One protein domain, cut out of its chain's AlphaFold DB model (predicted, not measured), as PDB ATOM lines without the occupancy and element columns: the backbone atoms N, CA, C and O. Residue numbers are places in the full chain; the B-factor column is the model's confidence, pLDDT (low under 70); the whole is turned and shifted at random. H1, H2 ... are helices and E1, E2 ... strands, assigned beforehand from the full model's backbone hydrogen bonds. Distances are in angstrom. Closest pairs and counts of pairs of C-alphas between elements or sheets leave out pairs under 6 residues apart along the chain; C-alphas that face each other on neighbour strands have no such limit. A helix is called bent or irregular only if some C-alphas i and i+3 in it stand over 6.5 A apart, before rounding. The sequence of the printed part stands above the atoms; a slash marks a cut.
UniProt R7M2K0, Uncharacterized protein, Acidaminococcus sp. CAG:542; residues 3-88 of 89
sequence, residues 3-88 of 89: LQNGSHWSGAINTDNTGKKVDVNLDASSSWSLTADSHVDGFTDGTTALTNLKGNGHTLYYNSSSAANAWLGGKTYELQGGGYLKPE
ATOM      1  N   LEU A   3     -38.551 -15.025 -13.101       97.44
ATOM      2  CA  LEU A   3     -39.096 -16.360 -13.317       97.44
ATOM      3  C   LEU A   3     -40.013 -16.281 -14.532       97.44
ATOM      4  O   LEU A   3     -41.128 -15.767 -14.446       97.44
ATOM      5  N   GLN A   4     -39.488 -16.732 -15.670       97.56
ATOM      6  CA  GLN A   4     -40.140 -16.597 -16.967       97.56
ATOM      7  C   GLN A   4     -40.122 -17.897 -17.772       97.56
ATOM      8  O   GLN A   4     -39.318 -18.793 -17.502       97.56
ATOM      9  N   ASN A   5     -40.957 -17.965 -18.809       97.00
ATOM     10  CA  ASN A   5     -40.978 -19.043 -19.804       97.00
ATOM     11  C   ASN A   5     -41.232 -20.432 -19.194       97.00
ATOM     12  O   ASN A   5     -40.551 -21.402 -19.529       97.00
ATOM     13  N   GLY A   6     -42.199 -20.535 -18.283       97.44
ATOM     14  CA  GLY A   6     -42.546 -21.799 -17.632       97.44
ATOM     15  C   GLY A   6     -41.527 -22.259 -16.591       97.44
ATOM     16  O   GLY A   6     -41.401 -23.455 -16.341       97.44
ATOM     17  N   SER A   7     -40.763 -21.337 -16.001       98.00
ATOM     18  CA  SER A   7     -39.773 -21.687 -14.982       98.00
ATOM     19  C   SER A   7     -40.438 -22.064 -13.660       98.00
ATOM     20  O   SER A   7     -41.416 -21.451 -13.235       98.00
ATOM     21  N   HIS A   8     -39.861 -23.036 -12.957       97.88
ATOM     22  CA  HIS A   8     -40.335 -23.461 -11.644       97.88
ATOM     23  C   HIS A   8     -39.202 -23.368 -10.633       97.88
ATOM     24  O   HIS A   8     -38.177 -24.033 -10.778       97.88
ATOM     25  N   TRP A   9     -39.395 -22.562  -9.593       98.38
ATOM     26  CA  TRP A   9     -38.415 -22.418  -8.528       98.38
ATOM     27  C   TRP A   9     -39.012 -22.770  -7.169       98.38
ATOM     28  O   TRP A   9     -40.140 -22.398  -6.848       98.38
ATOM     29  N   SER A  10     -38.239 -23.503  -6.373       98.44
ATOM     30  CA  SER A  10     -38.554 -23.822  -4.985       98.44
ATOM     31  C   SER A  10     -37.402 -23.334  -4.125       98.44
ATOM     32  O   SER A  10     -36.267 -23.781  -4.299       98.44
ATOM     33  N   GLY A  11     -37.672 -22.372  -3.251       98.19
ATOM     34  CA  GLY A  11     -36.625 -21.693  -2.503       98.19
ATOM     35  C   GLY A  11     -37.142 -20.491  -1.728       98.19
ATOM     36  O   GLY A  11     -38.324 -20.153  -1.785       98.19
ATOM     37  N   ALA A  12     -36.242 -19.879  -0.972       98.12
ATOM     38  CA  ALA A  12     -36.485 -18.662  -0.217       98.12
ATOM     39  C   ALA A  12     -35.430 -17.620  -0.590       98.12
ATOM     40  O   ALA A  12     -34.316 -17.969  -0.988       98.12
ATOM     41  N   ILE A  13     -35.783 -16.343  -0.480       96.50
ATOM     42  CA  ILE A  13     -34.883 -15.232  -0.784       96.50
ATOM     43  C   ILE A  13     -34.875 -14.238   0.370       96.50
ATOM     44  O   ILE A  13     -35.921 -13.951   0.949       96.50
ATOM     45  N   ASN A  14     -33.689 -13.705   0.682       96.56
ATOM     46  CA  ASN A  14     -33.511 -12.651   1.683       96.56
ATOM     47  C   ASN A  14     -34.132 -13.009   3.050       96.56
ATOM     48  O   ASN A  14     -34.847 -12.211   3.642       96.56
ATOM     49  N   THR A  15     -33.896 -14.230   3.536       96.62
ATOM     50  CA  THR A  15     -34.531 -14.765   4.757       96.62
ATOM     51  C   THR A  15     -34.130 -14.023   6.037       96.62
ATOM     52  O   THR A  15     -34.760 -14.205   7.072       96.62
ATOM     53  N   ASP A  16     -33.057 -13.231   5.997       95.19
ATOM     54  CA  ASP A  16     -32.593 -12.381   7.099       95.19
ATOM     55  C   ASP A  16     -33.050 -10.917   6.970       95.19
ATOM     56  O   ASP A  16     -32.761 -10.105   7.848       95.19
ATOM     57  N   ASN A  17     -33.765 -10.588   5.888       93.31
ATOM     58  CA  ASN A  17     -34.251  -9.254   5.555       93.31
ATOM     59  C   ASN A  17     -33.162  -8.160   5.562       93.31
ATOM     60  O   ASN A  17     -33.389  -7.020   5.971       93.31
ATOM     61  N   THR A  18     -31.946  -8.494   5.127       92.25
ATOM     62  CA  THR A  18     -30.842  -7.519   5.036       92.25
ATOM     63  C   THR A  18     -30.667  -6.947   3.625       92.25
ATOM     64  O   THR A  18     -30.020  -5.908   3.432       92.25
ATOM     65  N   GLY A  19     -31.268  -7.593   2.625       85.44
ATOM     66  CA  GLY A  19     -31.243  -7.198   1.222       85.44
ATOM     67  C   GLY A  19     -32.104  -5.967   0.941       85.44
ATOM     68  O   GLY A  19     -33.325  -6.018   1.017       85.44
ATOM     69  N   LYS A  20     -31.470  -4.858   0.542       81.38
ATOM     70  CA  LYS A  20     -32.153  -3.567   0.312       81.38
ATOM     71  C   LYS A  20     -32.894  -3.445  -1.027       81.38
ATOM     72  O   LYS A  20     -33.711  -2.547  -1.182       81.38
ATOM     73  N   LYS A  21     -32.542  -4.268  -2.016       90.69
ATOM     74  CA  LYS A  21     -33.028  -4.211  -3.409       90.69
ATOM     75  C   LYS A  21     -33.145  -5.631  -3.953       90.69
ATOM     76  O   LYS A  21     -32.280  -6.097  -4.692       90.69
ATOM     77  N   VAL A  22     -34.165  -6.349  -3.504       96.00
ATOM     78  CA  VAL A  22     -34.439  -7.720  -3.943       96.00
ATOM     79  C   VAL A  22     -35.733  -7.697  -4.736       96.00
ATOM     80  O   VAL A  22     -36.804  -7.706  -4.148       96.00
ATOM     81  N   ASP A  23     -35.632  -7.642  -6.060       97.50
ATOM     82  CA  ASP A  23     -36.804  -7.594  -6.935       97.50
ATOM     83  C   ASP A  23     -37.083  -8.972  -7.540       97.50
ATOM     84  O   ASP A  23     -36.156  -9.660  -7.983       97.50
ATOM     85  N   VAL A  24     -38.351  -9.379  -7.578       98.06
ATOM     86  CA  VAL A  24     -38.825 -10.617  -8.208       98.06
ATOM     87  C   VAL A  24     -39.934 -10.296  -9.202       98.06
ATOM     88  O   VAL A  24     -40.916  -9.642  -8.860       98.06
ATOM     89  N   ASN A  25     -39.792 -10.800 -10.423       98.12
ATOM     90  CA  ASN A  25     -40.801 -10.711 -11.467       98.12
ATOM     91  C   ASN A  25     -41.182 -12.126 -11.908       98.12
ATOM     92  O   ASN A  25     -40.355 -12.865 -12.448       98.12
ATOM     93  N   LEU A  26     -42.423 -12.507 -11.625       98.38
ATOM     94  CA  LEU A  26     -42.972 -13.828 -11.892       98.38
ATOM     95  C   LEU A  26     -43.964 -13.725 -13.052       98.38
ATOM     96  O   LEU A  26     -44.976 -13.046 -12.941       98.38
ATOM     97  N   ASP A  27     -43.696 -14.373 -14.185       98.31
ATOM     98  CA  ASP A  27     -44.688 -14.406 -15.263       98.31
ATOM     99  C   ASP A  27     -45.814 -15.418 -14.983       98.31
ATOM    100  O   ASP A  27     -45.692 -16.322 -14.153       98.31
ATOM    101  N   ALA A  28     -46.923 -15.288 -15.716       98.00
ATOM    102  CA  ALA A  28     -48.108 -16.125 -15.524       98.00
ATOM    103  C   ALA A  28     -47.887 -17.617 -15.848       98.00
ATOM    104  O   ALA A  28     -48.708 -18.451 -15.471       98.00
ATOM    105  N   SER A  29     -46.817 -17.955 -16.579       98.00
ATOM    106  CA  SER A  29     -46.489 -19.335 -16.964       98.00
ATOM    107  C   SER A  29     -45.573 -20.035 -15.959       98.00
ATOM    108  O   SER A  29     -45.506 -21.262 -15.931       98.00
ATOM    109  N   SER A  30     -44.871 -19.257 -15.142       98.56
ATOM    110  CA  SER A  30     -43.857 -19.708 -14.196       98.56
ATOM    111  C   SER A  30     -44.446 -19.851 -12.800       98.56
ATOM    112  O   SER A  30     -45.533 -19.351 -12.536       98.56
ATOM    113  N   SER A  31     -43.740 -20.517 -11.884       98.25
ATOM    114  CA  SER A  31     -44.189 -20.669 -10.496       98.25
ATOM    115  C   SER A  31     -43.064 -20.559  -9.478       98.25
ATOM    116  O   SER A  31     -41.961 -21.063  -9.709       98.25
ATOM    117  N   TRP A  32     -43.402 -20.057  -8.295       98.56
ATOM    118  CA  TRP A  32     -42.520 -20.039  -7.135       98.56
ATOM    119  C   TRP A  32     -43.173 -20.754  -5.948       98.56
ATOM    120  O   TRP A  32     -44.300 -20.454  -5.569       98.56
ATOM    121  N   SER A  33     -42.467 -21.725  -5.370       98.62
ATOM    122  CA  SER A  33     -42.818 -22.373  -4.104       98.62
ATOM    123  C   SER A  33     -41.895 -21.902  -2.984       98.62
ATOM    124  O   SER A  33     -40.688 -22.147  -3.032       98.62
ATOM    125  N   LEU A  34     -42.455 -21.241  -1.971       98.69
ATOM    126  CA  LEU A  34     -41.699 -20.821  -0.796       98.69
ATOM    127  C   LEU A  34     -41.287 -22.038   0.041       98.69
ATOM    128  O   LEU A  34     -42.028 -23.017   0.170       98.69
ATOM    129  N   THR A  35     -40.085 -21.950   0.611       98.62
ATOM    130  CA  THR A  35     -39.512 -22.951   1.538       98.62
ATOM    131  C   THR A  35     -39.155 -22.361   2.907       98.62
ATOM    132  O   THR A  35     -38.803 -23.097   3.824       98.62
ATOM    133  N   ALA A  36     -39.230 -21.035   3.028       98.69
ATOM    134  CA  ALA A  36     -39.113 -20.250   4.246       98.69
ATOM    135  C   ALA A  36     -39.719 -18.860   3.982       98.69
ATOM    136  O   ALA A  36     -39.972 -18.497   2.825       98.69
ATOM    137  N   ASP A  37     -39.910 -18.075   5.042       98.56
ATOM    138  CA  ASP A  37     -40.285 -16.668   4.909       98.56
ATOM    139  C   ASP A  37     -39.236 -15.915   4.074       98.56
ATOM    140  O   ASP A  37     -38.035 -16.158   4.190       98.56
ATOM    141  N   SER A  38     -39.702 -15.051   3.177       98.44
ATOM    142  CA  SER A  38     -38.873 -14.368   2.183       98.44
ATOM    143  C   SER A  38     -39.229 -12.892   2.090       98.44
ATOM    144  O   SER A  38     -40.380 -12.527   2.311       98.44
ATOM    145  N   HIS A  39     -38.260 -12.055   1.720       98.19
ATOM    146  CA  HIS A  39     -38.405 -10.595   1.726       98.19
ATOM    147  C   HIS A  39     -37.967  -9.982   0.391       98.19
ATOM    148  O   HIS A  39     -36.865 -10.253  -0.093       98.19
ATOM    149  N   VAL A  40     -38.811  -9.141  -0.207       98.00
ATOM    150  CA  VAL A  40     -38.546  -8.487  -1.500       98.00
ATOM    151  C   VAL A  40     -38.854  -6.990  -1.455       98.00
ATOM    152  O   VAL A  40     -39.803  -6.544  -0.811       98.00
ATOM    153  N   ASP A  41     -38.064  -6.198  -2.180       97.31
ATOM    154  CA  ASP A  41     -38.348  -4.775  -2.393       97.31
ATOM    155  C   ASP A  41     -39.458  -4.615  -3.444       97.31
ATOM    156  O   ASP A  41     -40.461  -3.951  -3.202       97.31
ATOM    157  N   GLY A  42     -39.335  -5.279  -4.593       97.25
ATOM    158  CA  GLY A  42     -40.345  -5.313  -5.649       97.25
ATOM    159  C   GLY A  42     -40.832  -6.727  -5.950       97.25
ATOM    160  O   GLY A  42     -40.036  -7.650  -6.104       97.25
ATOM    161  N   PHE A  43     -42.144  -6.889  -6.083       98.25
ATOM    162  CA  PHE A  43     -42.794  -8.110  -6.536       98.25
ATOM    163  C   PHE A  43     -43.832  -7.798  -7.614       98.25
ATOM    164  O   PHE A  43     -44.806  -7.077  -7.383       98.25
ATOM    165  N   THR A  44     -43.642  -8.377  -8.793       98.19
ATOM    166  CA  THR A  44     -44.627  -8.348  -9.875       98.19
ATOM    167  C   THR A  44     -45.021  -9.758 -10.263       98.19
ATOM    168  O   THR A  44     -44.194 -10.672 -10.257       98.19
ATOM    169  N   ASP A  45     -46.292  -9.915 -10.622       98.31
ATOM    170  CA  ASP A  45     -46.850 -11.182 -11.073       98.31
ATOM    171  C   ASP A  45     -47.673 -10.982 -12.350       98.31
ATOM    172  O   ASP A  45     -48.458 -10.036 -12.463       98.31
ATOM    173  N   GLY A  46     -47.504 -11.883 -13.315       97.31
ATOM    174  CA  GLY A  46     -48.334 -11.967 -14.511       97.31
ATOM    175  C   GLY A  46     -49.760 -12.454 -14.228       97.31
ATOM    176  O   GLY A  46     -50.624 -12.315 -15.094       97.31
ATOM    177  N   THR A  47     -50.032 -13.007 -13.041       94.19
ATOM    178  CA  THR A  47     -51.380 -13.370 -12.580       94.19
ATOM    179  C   THR A  47     -51.744 -12.653 -11.281       94.19
ATOM    180  O   THR A  47     -51.198 -12.893 -10.210       94.19
ATOM    181  N   THR A  48     -52.770 -11.805 -11.348       93.25
ATOM    182  CA  THR A  48     -53.280 -11.069 -10.177       93.25
ATOM    183  C   THR A  48     -53.956 -11.968  -9.141       93.25
ATOM    184  O   THR A  48     -54.174 -11.539  -8.011       93.25
ATOM    185  N   ALA A  49     -54.290 -13.207  -9.511       95.81
ATOM    186  CA  ALA A  49     -54.873 -14.196  -8.613       95.81
ATOM    187  C   ALA A  49     -53.817 -14.963  -7.794       95.81
ATOM    188  O   ALA A  49     -54.203 -15.789  -6.968       95.81
ATOM    189  N   LEU A  50     -52.514 -14.722  -8.024       97.44
ATOM    190  CA  LEU A  50     -51.391 -15.337  -7.293       97.44
ATOM    191  C   LEU A  50     -51.395 -16.877  -7.321       97.44
ATOM    192  O   LEU A  50     -50.840 -17.541  -6.449       97.44
ATOM    193  N   THR A  51     -52.029 -17.483  -8.328       97.25
ATOM    194  CA  THR A  51     -52.204 -18.944  -8.418       97.25
ATOM    195  C   THR A  51     -50.904 -19.709  -8.668       97.25
ATOM    196  O   THR A  51     -50.870 -20.931  -8.560       97.25
ATOM    197  N   ASN A  52     -49.845 -19.006  -9.048       97.81
ATOM    198  CA  ASN A  52     -48.508 -19.509  -9.338       97.81
ATOM    199  C   ASN A  52     -47.494 -19.240  -8.207       97.81
ATOM    200  O   ASN A  52     -46.363 -19.732  -8.282       97.81
ATOM    201  N   LEU A  53     -47.894 -18.525  -7.150       98.25
ATOM    202  CA  LEU A  53     -47.115 -18.328  -5.932       98.25
ATOM    203  C   LEU A  53     -47.660 -19.234  -4.816       98.25
ATOM    204  O   LEU A  53     -48.750 -19.025  -4.281       98.25
ATOM    205  N   LYS A  54     -46.891 -20.262  -4.453       98.44
ATOM    206  CA  LYS A  54     -47.245 -21.222  -3.400       98.44
ATOM    207  C   LYS A  54     -46.538 -20.850  -2.108       98.44
ATOM    208  O   LYS A  54     -45.310 -20.889  -2.041       98.44
ATOM    209  N   GLY A  55     -47.317 -20.519  -1.086       98.31
ATOM    210  CA  GLY A  55     -46.789 -20.104   0.204       98.31
ATOM    211  C   GLY A  55     -46.271 -21.267   1.047       98.31
ATOM    212  O   GLY A  55     -45.305 -21.094   1.775       98.31
ATOM    213  N   ASN A  56     -46.856 -22.466   0.931       98.19
ATOM    214  CA  ASN A  56     -46.482 -23.641   1.740       98.19
ATOM    215  C   ASN A  56     -46.414 -23.347   3.258       98.19
ATOM    216  O   ASN A  56     -45.578 -23.897   3.969       98.19
ATOM    217  N   GLY A  57     -47.274 -22.453   3.754       98.38
ATOM    218  CA  GLY A  57     -47.280 -22.004   5.150       98.38
ATOM    219  C   GLY A  57     -46.322 -20.847   5.462       98.38
ATOM    220  O   GLY A  57     -46.329 -20.355   6.588       98.38
ATOM    221  N   HIS A  58     -45.547 -20.381   4.482       98.69
ATOM    222  CA  HIS A  58     -44.591 -19.283   4.604       98.69
ATOM    223  C   HIS A  58     -45.114 -17.972   4.028       98.69
ATOM    224  O   HIS A  58     -46.068 -17.926   3.247       98.69
ATOM    225  N   THR A  59     -44.454 -16.886   4.413       98.62
ATOM    226  CA  THR A  59     -44.812 -15.540   3.985       98.62
ATOM    227  C   THR A  59     -43.794 -14.952   3.011       98.62
ATOM    228  O   THR A  59     -42.599 -14.946   3.294       98.62
ATOM    229  N   LEU A  60     -44.273 -14.371   1.908       98.56
ATOM    230  CA  LEU A  60     -43.529 -13.379   1.135       98.56
ATOM    231  C   LEU A  60     -43.870 -11.968   1.643       98.56
ATOM    232  O   LEU A  60     -45.017 -11.524   1.557       98.56
ATOM    233  N   TYR A  61     -42.878 -11.268   2.182       98.44
ATOM    234  CA  TYR A  61     -42.982  -9.867   2.574       98.44
ATOM    235  C   TYR A  61     -42.579  -8.971   1.410       98.44
ATOM    236  O   TYR A  61     -41.571  -9.234   0.755       98.44
ATOM    237  N   TYR A  62     -43.351  -7.915   1.165       98.00
ATOM    238  CA  TYR A  62     -43.056  -6.942   0.116       98.00
ATOM    239  C   TYR A  62     -43.023  -5.511   0.659       98.00
ATOM    240  O   TYR A  62     -43.825  -5.135   1.515       98.00
ATOM    241  N   ASN A  63     -42.151  -4.664   0.116       97.19
ATOM    242  CA  ASN A  63     -42.146  -3.239   0.442       97.19
ATOM    243  C   ASN A  63     -43.368  -2.528  -0.171       97.19
ATOM    244  O   ASN A  63     -43.400  -2.234  -1.369       97.19
ATOM    245  N   SER A  64     -44.374  -2.193   0.639       96.81
ATOM    246  CA  SER A  64     -45.591  -1.521   0.155       96.81
ATOM    247  C   SER A  64     -45.368  -0.107  -0.383       96.81
ATOM    248  O   SER A  64     -46.245   0.421  -1.061       96.81
ATOM    249  N   SER A  65     -44.217   0.506  -0.099       95.50
ATOM    250  CA  SER A  65     -43.844   1.826  -0.623       95.50
ATOM    251  C   SER A  65     -43.211   1.756  -2.019       95.50
ATOM    252  O   SER A  65     -43.030   2.789  -2.661       95.50
ATOM    253  N   SER A  66     -42.851   0.560  -2.501       96.12
ATOM    254  CA  SER A  66     -42.278   0.376  -3.835       96.12
ATOM    255  C   SER A  66     -43.346   0.520  -4.918       96.12
ATOM    256  O   SER A  66     -44.409  -0.102  -4.854       96.12
ATOM    257  N   ALA A  67     -43.045   1.292  -5.966       96.62
ATOM    258  CA  ALA A  67     -43.939   1.461  -7.113       96.62
ATOM    259  C   ALA A  67     -44.253   0.130  -7.820       96.62
ATOM    260  O   ALA A  67     -45.353  -0.036  -8.342       96.62
ATOM    261  N   ALA A  68     -43.327  -0.837  -7.780       96.94
ATOM    262  CA  ALA A  68     -43.539  -2.177  -8.329       96.94
ATOM    263  C   ALA A  68     -44.685  -2.929  -7.628       96.94
ATOM    264  O   ALA A  68     -45.333  -3.758  -8.253       96.94
ATOM    265  N   ASN A  69     -44.978  -2.595  -6.367       97.81
ATOM    266  CA  ASN A  69     -45.991  -3.253  -5.540       97.81
ATOM    267  C   ASN A  69     -47.309  -2.473  -5.459       97.81
ATOM    268  O   ASN A  69     -48.208  -2.862  -4.712       97.81
ATOM    269  N   ALA A  70     -47.458  -1.376  -6.213       97.62
ATOM    270  CA  ALA A  70     -48.659  -0.541  -6.165       97.62
ATOM    271  C   ALA A  70     -49.947  -1.342  -6.445       97.62
ATOM    272  O   ALA A  70     -50.995  -1.062  -5.864       97.62
ATOM    273  N   TRP A  71     -49.854  -2.387  -7.275       97.44
ATOM    274  CA  TRP A  71     -50.960  -3.287  -7.613       97.44
ATOM    275  C   TRP A  71     -51.476  -4.122  -6.426       97.44
ATOM    276  O   TRP A  71     -52.633  -4.537  -6.434       97.44
ATOM    277  N   LEU A  72     -50.660  -4.313  -5.383       97.62
ATOM    278  CA  LEU A  72     -51.036  -5.012  -4.149       97.62
ATOM    279  C   LEU A  72     -51.788  -4.105  -3.163       97.62
ATOM    280  O   LEU A  72     -52.308  -4.570  -2.150       97.62
ATOM    281  N   GLY A  73     -51.818  -2.790  -3.405       97.44
ATOM    282  CA  GLY A  73     -52.590  -1.831  -2.609       97.44
ATOM    283  C   GLY A  73     -52.301  -1.851  -1.101       97.44
ATOM    284  O   GLY A  73     -53.189  -1.522  -0.318       97.44
ATOM    285  N   GLY A  74     -51.105  -2.287  -0.686       97.50
ATOM    286  CA  GLY A  74     -50.745  -2.433   0.733       97.50
ATOM    287  C   GLY A  74     -51.543  -3.505   1.495       97.50
ATOM    288  O   GLY A  74     -51.658  -3.415   2.716       97.50
ATOM    289  N   LYS A  75     -52.140  -4.484   0.805       97.81
ATOM    290  CA  LYS A  75     -52.987  -5.522   1.407       97.81
ATOM    291  C   LYS A  75     -52.239  -6.831   1.642       97.81
ATOM    292  O   LYS A  75     -51.207  -7.111   1.050       97.81
ATOM    293  N   THR A  76     -52.808  -7.653   2.516       98.38
ATOM    294  CA  THR A  76     -52.376  -9.040   2.722       98.38
ATOM    295  C   THR A  76     -53.234  -9.982   1.883       98.38
ATOM    296  O   THR A  76     -54.454  -9.822   1.844       98.38
ATOM    297  N   TYR A  77     -52.598 -10.965   1.252       98.38
ATOM    298  CA  TYR A  77     -53.225 -11.977   0.407       98.38
ATOM    299  C   TYR A  77     -52.868 -13.370   0.916       98.38
ATOM    300  O   TYR A  77     -51.717 -13.623   1.266       98.38
ATOM    301  N   GLU A  78     -53.845 -14.270   0.956       98.19
ATOM    302  CA  GLU A  78     -53.609 -15.685   1.250       98.19
ATOM    303  C   GLU A  78     -53.000 -16.382   0.035       98.19
ATOM    304  O   GLU A  78     -53.408 -16.136  -1.101       98.19
ATOM    305  N   LEU A  79     -52.022 -17.255   0.277       98.06
ATOM    306  CA  LEU A  79     -51.336 -17.997  -0.777       98.06
ATOM    307  C   LEU A  79     -51.784 -19.455  -0.839       98.06
ATOM    308  O   LEU A  79     -52.217 -20.060   0.149       98.06
ATOM    309  N   GLN A  80     -51.621 -20.054  -2.019       94.38
ATOM    310  CA  GLN A  80     -51.851 -21.483  -2.193       94.38
ATOM    311  C   GLN A  80     -50.908 -22.295  -1.300       94.38
ATOM    312  O   GLN A  80     -49.719 -22.000  -1.196       94.38
ATOM    313  N   GLY A  81     -51.432 -23.345  -0.669       95.19
ATOM    314  CA  GLY A  81     -50.661 -24.135   0.296       95.19
ATOM    315  C   GLY A  81     -50.461 -23.441   1.649       95.19
ATOM    316  O   GLY A  81     -49.655 -23.913   2.444       95.19
ATOM    317  N   GLY A  82     -51.191 -22.354   1.924       97.31
ATOM    318  CA  GLY A  82     -51.116 -21.596   3.173       97.31
ATOM    319  C   GLY A  82     -50.004 -20.549   3.170       97.31
ATOM    320  O   GLY A  82     -49.154 -20.533   2.282       97.31
ATOM    321  N   GLY A  83     -49.996 -19.692   4.192       98.19
ATOM    322  CA  GLY A  83     -49.101 -18.537   4.255       98.19
ATOM    323  C   GLY A  83     -49.665 -17.314   3.525       98.19
ATOM    324  O   GLY A  83     -50.845 -17.291   3.161       98.19
ATOM    325  N   TYR A  84     -48.835 -16.281   3.347       98.56
ATOM    326  CA  TYR A  84     -49.310 -14.959   2.926       98.56
ATOM    327  C   TYR A  84     -48.338 -14.213   2.006       98.56
ATOM    328  O   TYR A  84     -47.125 -14.344   2.126       98.56
ATOM    329  N   LEU A  85     -48.872 -13.346   1.149       98.62
ATOM    330  CA  LEU A  85     -48.156 -12.201   0.586       98.62
ATOM    331  C   LEU A  85     -48.601 -10.961   1.364       98.62
ATOM    332  O   LEU A  85     -49.785 -10.624   1.331       98.62
ATOM    333  N   LYS A  86     -47.699 -10.300   2.097       98.19
ATOM    334  CA  LYS A  86     -48.065  -9.160   2.962       98.19
ATOM    335  C   LYS A  86     -47.030  -8.035   2.967       98.19
ATOM    336  O   LYS A  86     -45.854  -8.304   2.732       98.19
ATOM    337  N   PRO A  87     -47.435  -6.794   3.287       97.94
ATOM    338  CA  PRO A  87     -46.496  -5.700   3.469       97.94
ATOM    339  C   PRO A  87     -45.450  -6.008   4.545       97.94
ATOM    340  O   PRO A  87     -45.774  -6.527   5.619       97.94
ATOM    341  N   GLU A  88     -44.209  -5.637   4.257       91.81
ATOM    342  CA  GLU A  88     -43.158  -5.423   5.247       91.81
ATOM    343  C   GLU A  88     -43.559  -4.254   6.167       91.81
ATOM    344  O   GLU A  88     -44.154  -3.278   5.701       91.81
TER     345      GLU A  88
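Overview. This is residues 3 to 88 of the 89 residues of an uncharacterized protein of Acidaminococcus sp. CAG:542 (UniProt R7M2K0). With little regular structure, the chain winds in stacked turns, a small three-sided solenoid with parallel sheets E1 E3, E2 E5 and E4 E6 E7 as sides; H1 packs on E5. The printed part has 86 residues, 33 in named elements, mostly strand: E1 E2 E3 E4 E5 E6 H1 E7. It is compact, radius of gyration of the C-alphas 11.4 A, spanning 28 by 23 by 21 A.

Along the chain. Find C-alpha 8 at (-40.335, -23.461, -11.644), where E1, residues 8 to 11, begins. Then come E2, 23 to 26; E3, 31 to 34; E4, 38 to 40; E5, 42 to 45, 10.3 A long; E6, 59 to 62; H1, 67 to 72, irregular, C-alphas 68 and 71 being 7.5 A apart; and E7, 84 to 87, which ends with C-alpha 87 at (-46.496, -5.700, 3.469).

Arrangement. Look for N and O within hydrogen-bond range: N 9 and O 31 for E1 and E3, 3.0 A; N 24 and O 42 for E2 and E5, 2.8 A; N 38 and O 59 for E4 and E6, 2.9 A; N 60 and O 84 for E6 and E7, 2.9 A. The closest C-alphas of E5 and H1, Gly 42 and Ala 68, are 5.2 A apart. H1 has 0 of 2 O i to N i+4 pairs within range, and 2 of 3 O i to N i+3. E6, H1, E7 form a strand-helix-strand unit, parallel neighbour strands with a helix between, its crossover right-handed.

Size, cuts and confidence. The farthest C-alphas, Thr 18 and Ser 29, are 29.5 A apart. The printed part has no cut; links E1 to E2, E5 to E6 and H1 to E7 are long. No printed residue is under pLDDT 70.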